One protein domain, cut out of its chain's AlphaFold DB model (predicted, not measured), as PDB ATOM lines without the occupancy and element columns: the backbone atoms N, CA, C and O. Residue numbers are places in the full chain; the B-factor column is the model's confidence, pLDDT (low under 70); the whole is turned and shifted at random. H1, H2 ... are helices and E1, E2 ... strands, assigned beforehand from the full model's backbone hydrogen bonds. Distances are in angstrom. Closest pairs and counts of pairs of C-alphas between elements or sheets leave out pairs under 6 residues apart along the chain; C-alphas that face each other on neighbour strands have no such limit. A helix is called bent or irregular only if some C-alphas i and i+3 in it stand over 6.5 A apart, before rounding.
ATOM      1  N   PHE A  18     212.523 103.232 139.036       87.25
ATOM      2  CA  PHE A  18     212.619 104.668 139.284       87.25
ATOM      3  C   PHE A  18     213.909 105.234 138.677       87.25
ATOM      4  O   PHE A  18     214.988 104.683 138.887       87.25
ATOM      5  N   LEU A  19     213.804 106.337 137.930       85.94
ATOM      6  CA  LEU A  19     214.960 107.006 137.324       85.94
ATOM      7  C   LEU A  19     215.373 108.264 138.088       85.94
ATOM      8  O   LEU A  19     216.549 108.457 138.412       85.94
ATOM      9  N   LYS A  20     214.426 109.188 138.274       86.81
ATOM     10  CA  LYS A  20     214.627 110.446 139.000       86.81
ATOM     11  C   LYS A  20     213.290 111.149 139.212       86.81
ATOM     12  O   LYS A  20     212.406 111.071 138.362       86.81
ATOM     13  N   ASN A  21     213.205 111.943 140.272       86.81
ATOM     14  CA  ASN A  21     212.223 113.014 140.347       86.81
ATOM     15  C   ASN A  21     212.723 114.228 139.543       86.81
ATOM     16  O   ASN A  21     213.849 114.696 139.749       86.81
ATOM     17  N   TYR A  22     211.897 114.720 138.625       82.75
ATOM     18  CA  TYR A  22     212.142 115.936 137.862       82.75
ATOM     19  C   TYR A  22     211.295 117.076 138.417       82.75
ATOM     20  O   TYR A  22     210.077 117.110 138.249       82.75
ATOM     21  N   LYS A  23     211.989 118.033 139.040       86.38
ATOM     22  CA  LYS A  23     211.442 119.307 139.502       86.38
ATOM     23  C   LYS A  23     212.009 120.432 138.646       86.38
ATOM     24  O   LYS A  23     213.093 120.920 138.938       86.38
ATOM     25  N   ASN A  24     211.304 120.794 137.578       78.06
ATOM     26  CA  ASN A  24     211.718 121.848 136.652       78.06
ATOM     27  C   ASN A  24     210.551 122.788 136.359       78.06
ATOM     28  O   ASN A  24     209.406 122.353 136.274       78.06
ATOM     29  N   SER A  25     210.858 124.054 136.112       76.94
ATOM     30  CA  SER A  25     209.902 125.007 135.552       76.94
ATOM     31  C   SER A  25     210.137 125.105 134.048       76.94
ATOM     32  O   SER A  25     211.261 125.358 133.617       76.94
ATOM     33  N   ILE A  26     209.097 124.884 133.247       74.06
ATOM     34  CA  ILE A  26     209.107 125.191 131.816       74.06
ATOM     35  C   ILE A  26     208.143 126.351 131.621       74.06
ATOM     36  O   ILE A  26     206.929 126.176 131.709       74.06
ATOM     37  N   SER A  27     208.692 127.542 131.376       79.44
ATOM     38  CA  SER A  27     207.921 128.786 131.360       79.44
ATOM     39  C   SER A  27     207.144 128.963 132.681       79.44
ATOM     40  O   SER A  27     207.730 128.858 133.760       79.44
ATOM     41  N   ASN A  28     205.833 129.177 132.622       78.94
ATOM     42  CA  ASN A  28     204.930 129.273 133.769       78.94
ATOM     43  C   ASN A  28     204.528 127.917 134.386       78.94
ATOM     44  O   ASN A  28     203.883 127.895 135.435       78.94
ATOM     45  N   LEU A  29     204.893 126.786 133.773       83.00
ATOM     46  CA  LEU A  29     204.449 125.460 134.200       83.00
ATOM     47  C   LEU A  29     205.510 124.783 135.078       83.00
ATOM     48  O   LEU A  29     206.615 124.467 134.631       83.00
ATOM     49  N   LYS A  30     205.168 124.550 136.350       83.94
ATOM     50  CA  LYS A  30     206.017 123.816 137.299       83.94
ATOM     51  C   LYS A  30     205.755 122.320 137.168       83.94
ATOM     52  O   LYS A  30     204.688 121.835 137.528       83.94
ATOM     53  N   LEU A  31     206.743 121.586 136.679       79.81
ATOM     54  CA  LEU A  31     206.720 120.131 136.612       79.81
ATOM     55  C   LEU A  31     207.338 119.562 137.890       79.81
ATOM     56  O   LEU A  31     208.485 119.865 138.209       79.81
ATOM     57  N   ASN A  32     206.582 118.726 138.599       85.75
ATOM     58  CA  ASN A  32     207.044 117.913 139.726       85.75
ATOM     59  C   ASN A  32     206.611 116.469 139.463       85.75
ATOM     60  O   ASN A  32     205.556 116.035 139.922       85.75
ATOM     61  N   ILE A  33     207.383 115.773 138.630       85.56
ATOM     62  CA  ILE A  33     207.025 114.452 138.112       85.56
ATOM     63  C   ILE A  33     208.098 113.421 138.453       85.56
ATOM     64  O   ILE A  33     209.293 113.631 138.232       85.56
ATOM     65  N   ASN A  34     207.663 112.267 138.947       85.88
ATOM     66  CA  ASN A  34     208.528 111.107 139.105       85.88
ATOM     67  C   ASN A  34     208.616 110.362 137.775       85.88
ATOM     68  O   ASN A  34     207.599 109.946 137.221       85.88
ATOM     69  N   LEU A  35     209.834 110.199 137.266       85.06
ATOM     70  CA  LEU A  35     210.087 109.500 136.018       85.06
ATOM     71  C   LEU A  35     210.486 108.051 136.299       85.06
ATOM     72  O   LEU A  35     211.439 107.791 137.042       85.06
ATOM     73  N   TYR A  36     209.776 107.126 135.660       87.56
ATOM     74  CA  TYR A  36     210.005 105.686 135.731       87.56
ATOM     75  C   TYR A  36     210.237 105.118 134.329       87.56
ATOM     76  O   TYR A  36     209.765 105.686 133.344       87.56
ATOM     77  N   TYR A  37     210.942 103.993 134.230       85.62
ATOM     78  CA  TYR A  37     211.174 103.285 132.968       85.62
ATOM     79  C   TYR A  37     211.082 101.767 133.150       85.62
ATOM     80  O   TYR A  37     211.265 101.244 134.249       85.62
ATOM     81  N   LYS A  38     210.812 101.052 132.057       85.50
ATOM     82  CA  LYS A  38     210.824  99.587 131.984       85.50
ATOM     83  C   LYS A  38     211.301  99.176 130.593       85.50
ATOM     84  O   LYS A  38     210.912  99.799 129.608       85.50
ATOM     85  N   PHE A  39     212.127  98.136 130.513       82.88
ATOM     86  CA  PHE A  39     212.496  97.540 129.231       82.88
ATOM     87  C   PHE A  39     211.436  96.547 128.774       82.88
ATOM     88  O   PHE A  39     210.838  95.833 129.582       82.88
ATOM     89  N   SER A  40     211.225  96.499 127.466       79.88
ATOM     90  CA  SER A  40     210.352  95.531 126.824       79.88
ATOM     91  C   SER A  40     211.119  94.872 125.694       79.88
ATOM     92  O   SER A  40     211.651  95.562 124.831       79.88
ATOM     93  N   ASN A  41     211.111  93.541 125.669       81.00
ATOM     94  CA  ASN A  41     211.601  92.780 124.520       81.00
ATOM     95  C   ASN A  41     210.585  92.791 123.366       81.00
ATOM     96  O   ASN A  41     210.918  92.452 122.237       81.00
ATOM     97  N   LYS A  42     209.329  93.171 123.643       84.19
ATOM     98  CA  LYS A  42     208.291  93.346 122.627       84.19
ATOM     99  C   LYS A  42     208.369  94.765 122.082       84.19
ATOM    100  O   LYS A  42     208.168  95.718 122.840       84.19
ATOM    101  N   ILE A  43     208.619  94.877 120.784       80.12
ATOM    102  CA  ILE A  43     208.588  96.129 120.031       80.12
ATOM    103  C   ILE A  43     207.116  96.437 119.709       80.12
ATOM    104  O   ILE A  43     206.499  95.682 118.958       80.12
ATOM    105  N   PRO A  44     206.491  97.480 120.289       80.25
ATOM    106  CA  PRO A  44     205.139  97.871 119.909       80.25
ATOM    107  C   PRO A  44     205.041  98.239 118.421       80.25
ATOM    108  O   PRO A  44     205.773  99.097 117.933       80.25
ATOM    109  N   LEU A  45     204.088  97.600 117.736       79.38
ATOM    110  CA  LEU A  45     203.844  97.743 116.295       79.38
ATOM    111  C   LEU A  45     203.104  99.037 115.925       79.38
ATOM    112  O   LEU A  45     203.143  99.464 114.781       79.38
ATOM    113  N   SER A  46     202.421  99.671 116.881       85.88
ATOM    114  CA  SER A  46     201.599 100.862 116.630       85.88
ATOM    115  C   SER A  46     202.385 102.180 116.631       85.88
ATOM    116  O   SER A  46     201.772 103.244 116.656       85.88
ATOM    117  N   TYR A  47     203.719 102.133 116.688       81.19
ATOM    118  CA  TYR A  47     204.575 103.317 116.758       81.19
ATOM    119  C   TYR A  47     205.738 103.216 115.773       81.19
ATOM    120  O   TYR A  47     206.298 102.142 115.564       81.19
ATOM    121  N   ASN A  48     206.123 104.365 115.222       78.38
ATOM    122  CA  ASN A  48     207.319 104.490 114.398       78.38
ATOM    123  C   ASN A  48     208.562 104.573 115.291       78.38
ATOM    124  O   ASN A  48     208.555 105.258 116.319       78.38
ATOM    125  N   TRP A  49     209.618 103.872 114.884       77.12
ATOM    126  CA  TRP A  49     210.888 103.810 115.600       77.12
ATOM    127  C   TRP A  49     211.941 104.662 114.915       77.12
ATOM    128  O   TRP A  49     211.990 104.760 113.693       77.12
ATOM    129  N   PHE A  50     212.786 105.270 115.735       78.38
ATOM    130  CA  PHE A  50     213.641 106.373 115.335       78.38
ATOM    131  C   PHE A  50     215.011 106.227 116.004       78.38
ATOM    132  O   PHE A  50     215.085 106.042 117.223       78.38
ATOM    133  N   SER A  51     216.093 106.310 115.223       77.44
ATOM    134  CA  SER A  51     217.467 106.181 115.730       77.44
ATOM    135  C   SER A  51     217.867 107.408 116.544       77.44
ATOM    136  O   SER A  51     217.882 108.522 116.039       77.44
ATOM    137  N   LEU A  52     218.263 107.211 117.800       74.62
ATOM    138  CA  LEU A  52     218.743 108.290 118.672       74.62
ATOM    139  C   LEU A  52     219.887 109.122 118.075       74.62
ATOM    140  O   LEU A  52     220.000 110.303 118.410       74.62
ATOM    141  N   GLU A  53     220.715 108.506 117.235       76.12
ATOM    142  CA  GLU A  53     221.911 109.113 116.648       76.12
ATOM    143  C   GLU A  53     221.597 109.829 115.327       76.12
ATOM    144  O   GLU A  53     222.088 110.934 115.112       76.12
ATOM    145  N   ASP A  54     220.681 109.280 114.520       71.75
ATOM    146  CA  ASP A  54     220.429 109.718 113.134       71.75
ATOM    147  C   ASP A  54     219.034 110.329 112.896       71.75
ATOM    148  O   ASP A  54     218.537 110.398 111.766       71.75
ATOM    149  N   ASN A  55     218.360 110.805 113.946       70.44
ATOM    150  CA  ASN A  55     217.034 111.402 113.791       70.44
ATOM    151  C   ASN A  55     217.081 112.820 113.212       70.44
ATOM    152  O   ASN A  55     217.506 113.769 113.873       70.44
ATOM    153  N   LYS A  56     216.516 112.973 112.007       73.50
ATOM    154  CA  LYS A  56     216.206 114.271 111.376       73.50
ATOM    155  C   LYS A  56     214.980 114.964 111.987       73.50
ATOM    156  O   LYS A  56     214.733 116.133 111.705       73.50
ATOM    157  N   GLU A  57     214.205 114.253 112.804       78.88
ATOM    158  CA  GLU A  57     212.986 114.771 113.420       78.88
ATOM    159  C   GLU A  57     213.279 115.566 114.702       78.88
ATOM    160  O   GLU A  57     214.211 115.278 115.461       78.88
ATOM    161  N   PHE A  58     212.472 116.599 114.953       80.88
ATOM    162  CA  PHE A  58     212.639 117.452 116.121       80.88
ATOM    163  C   PHE A  58     212.402 116.670 117.420       80.88
ATOM    164  O   PHE A  58     211.294 116.228 117.717       80.88
ATOM    165  N   MET A  59     213.444 116.579 118.250       82.88
ATOM    166  CA  MET A  59     213.356 116.040 119.604       82.88
ATOM    167  C   MET A  59     213.580 117.150 120.640       82.88
ATOM    168  O   MET A  59     214.665 117.750 120.655       82.88
ATOM    169  N   PRO A  60     212.627 117.383 121.565       82.38
ATOM    170  CA  PRO A  60     212.790 118.362 122.634       82.38
ATOM    171  C   PRO A  60     214.057 118.123 123.465       82.38
ATOM    172  O   PRO A  60     214.417 116.987 123.787       82.38
ATOM    173  N   SER A  61     214.724 119.205 123.871       82.00
ATOM    174  CA  SER A  61     215.996 119.155 124.611       82.00
ATOM    175  C   SER A  61     215.898 118.380 125.931       82.00
ATOM    176  O   SER A  61     216.827 117.664 126.312       82.00
ATOM    177  N   PHE A  62     214.757 118.479 126.612       80.56
ATOM    178  CA  PHE A  62     214.461 117.720 127.822       80.56
ATOM    179  C   PHE A  62     214.472 116.204 127.569       80.56
ATOM    180  O   PHE A  62     215.114 115.464 128.314       80.56
ATOM    181  N   THR A  63     213.855 115.756 126.473       83.88
ATOM    182  CA  THR A  63     213.835 114.347 126.060       83.88
ATOM    183  C   THR A  63     215.252 113.832 125.802       83.88
ATOM    184  O   THR A  63     215.623 112.777 126.317       83.88
ATOM    185  N   LYS A  64     216.098 114.623 125.118       85.06
ATOM    186  CA  LYS A  64     217.516 114.271 124.895       85.06
ATOM    187  C   LYS A  64     218.266 114.038 126.214       85.06
ATOM    188  O   LYS A  64     219.050 113.097 126.323       85.06
ATOM    189  N   LYS A  65     218.025 114.881 127.227       84.94
ATOM    190  CA  LYS A  65     218.664 114.763 128.552       84.94
ATOM    191  C   LYS A  65     218.265 113.473 129.276       84.94
ATOM    192  O   LYS A  65     219.131 112.836 129.871       84.94
ATOM    193  N   ILE A  66     216.991 113.082 129.209       84.75
ATOM    194  CA  ILE A  66     216.509 111.824 129.803       84.75
ATOM    195  C   ILE A  66     217.194 110.626 129.145       84.75
ATOM    196  O   ILE A  66     217.740 109.776 129.845       84.75
ATOM    197  N   LEU A  67     217.199 110.584 127.811       85.38
ATOM    198  CA  LEU A  67     217.743 109.455 127.056       85.38
ATOM    199  C   LEU A  67     219.244 109.281 127.300       85.38
ATOM    200  O   LEU A  67     219.685 108.173 127.574       85.38
ATOM    201  N   ARG A  68     220.017 110.375 127.330       85.50
ATOM    202  CA  ARG A  68     221.441 110.326 127.709       85.50
ATOM    203  C   ARG A  68     221.656 109.714 129.091       85.50
ATOM    204  O   ARG A  68     222.537 108.877 129.249       85.50
ATOM    205  N   LYS A  69     220.844 110.100 130.081       84.94
ATOM    206  CA  LYS A  69     220.947 109.542 131.434       84.94
ATOM    207  C   LYS A  69     220.606 108.050 131.462       84.94
ATOM    208  O   LYS A  69     221.259 107.297 132.175       84.94
ATOM    209  N   LEU A  70     219.614 107.618 130.684       85.38
ATOM    210  CA  LEU A  70     219.315 106.196 130.533       85.38
ATOM    211  C   LEU A  70     220.495 105.455 129.903       85.38
ATOM    212  O   LEU A  70     220.957 104.491 130.493       85.38
ATOM    213  N   LEU A  71     221.050 105.945 128.792       83.69
ATOM    214  CA  LEU A  71     222.202 105.321 128.130       83.69
ATOM    215  C   LEU A  71     223.404 105.155 129.074       83.69
ATOM    216  O   LEU A  71     224.048 104.114 129.063       83.69
ATOM    217  N   THR A  72     223.674 106.131 129.949       85.88
ATOM    218  CA  THR A  72     224.768 106.010 130.932       85.88
ATOM    219  C   THR A  72     224.550 104.934 131.996       85.88
ATOM    220  O   THR A  72     225.523 104.489 132.592       85.88
ATOM    221  N   LEU A  73     223.305 104.526 132.260       81.94
ATOM    222  CA  LEU A  73     222.988 103.495 133.257       81.94
ATOM    223  C   LEU A  73     223.168 102.066 132.723       81.94
ATOM    224  O   LEU A  73     223.156 101.136 133.523       81.94
ATOM    225  N   PHE A  74     223.310 101.892 131.406       72.25
ATOM    226  CA  PHE A  74     223.347 100.585 130.735       72.25
ATOM    227  C   PHE A  74     224.604 100.398 129.874       72.25
ATOM    228  O   PHE A  74     224.532  99.768 128.823       72.25
TER     229      PHE A  74
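This is residues 18 to 74 of the 75 residues of an uncharacterized protein of Pelagibacteraceae bacterium (UniProt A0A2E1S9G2). A long, bent hairpin of two antiparallel strands, E1 and E2, stands with one helix, H1, which comes near it on the E1 side without packing closely on it. From the end of E2 a long link, residues 38 to 60, swings out in a wide loop and returns to the start of H1; residues 39 to 51 and 53 to 63 stick out free, the last three of these in H1. The printed part has 57 residues with two named strands and one named helix, in the order E1, E2, H1; the sheet has the order E1 - E2, all antiparallel, and the class is mixed, helices and strands. The whole is loose, with a radius of gyration of the C-alphas of 13.6 A and spans of 35 by 27 by 24 A.

The sheet is made of E1, residues 18 to 26, and E2, residues 29 to 37, which form a hairpin over a tight link of 2 residues. They are antiparallel, with 162 degrees between their N-to-C directions. The C-alphas of Asn 21 and Asn 34 face each other at 4.3 A, and those of Ser 25 and Lys 30 at 4.4 A. N 22 and O 33 are within hydrogen-bond range at 2.8 A, and so are N 31 and O 24 at 2.8 A. E1 bends by 51 degrees at residue 23, and E2 bends by 53 degrees at residue 32. H1, residues 61 to 73, and E1 are near each other, with 6 pairs of C-alphas within 10 A but no pair within 8 A. H1 has 2 pairs within 10 A with E2. Residues 66 to 73 of H1 make these pairs with the sheet. In H1 every O i to N i+4 pair is within hydrogen-bond range.

E1 begins at C-alpha 18, at (212.619, 104.668, 139.284), and measures 22.1 A from first to last C-alpha. E2 measures 23.2 A and ends at C-alpha 37, at (211.174, 103.285, 132.968). H1 measures 19.2 A and ends at C-alpha 73, at (222.988, 103.495, 133.257).

The two C-alphas farthest apart are those of Asn 28 and Asn 41, at 38.2 A. Without the stretches that stand free, the body has 33 residues and spans 34 by 20 by 12 A. The link from E2 to H1 is long, with 23 residues. The printed part has no cut. The mean pLDDT of the printed part is 81.7, and no printed residue is under 70.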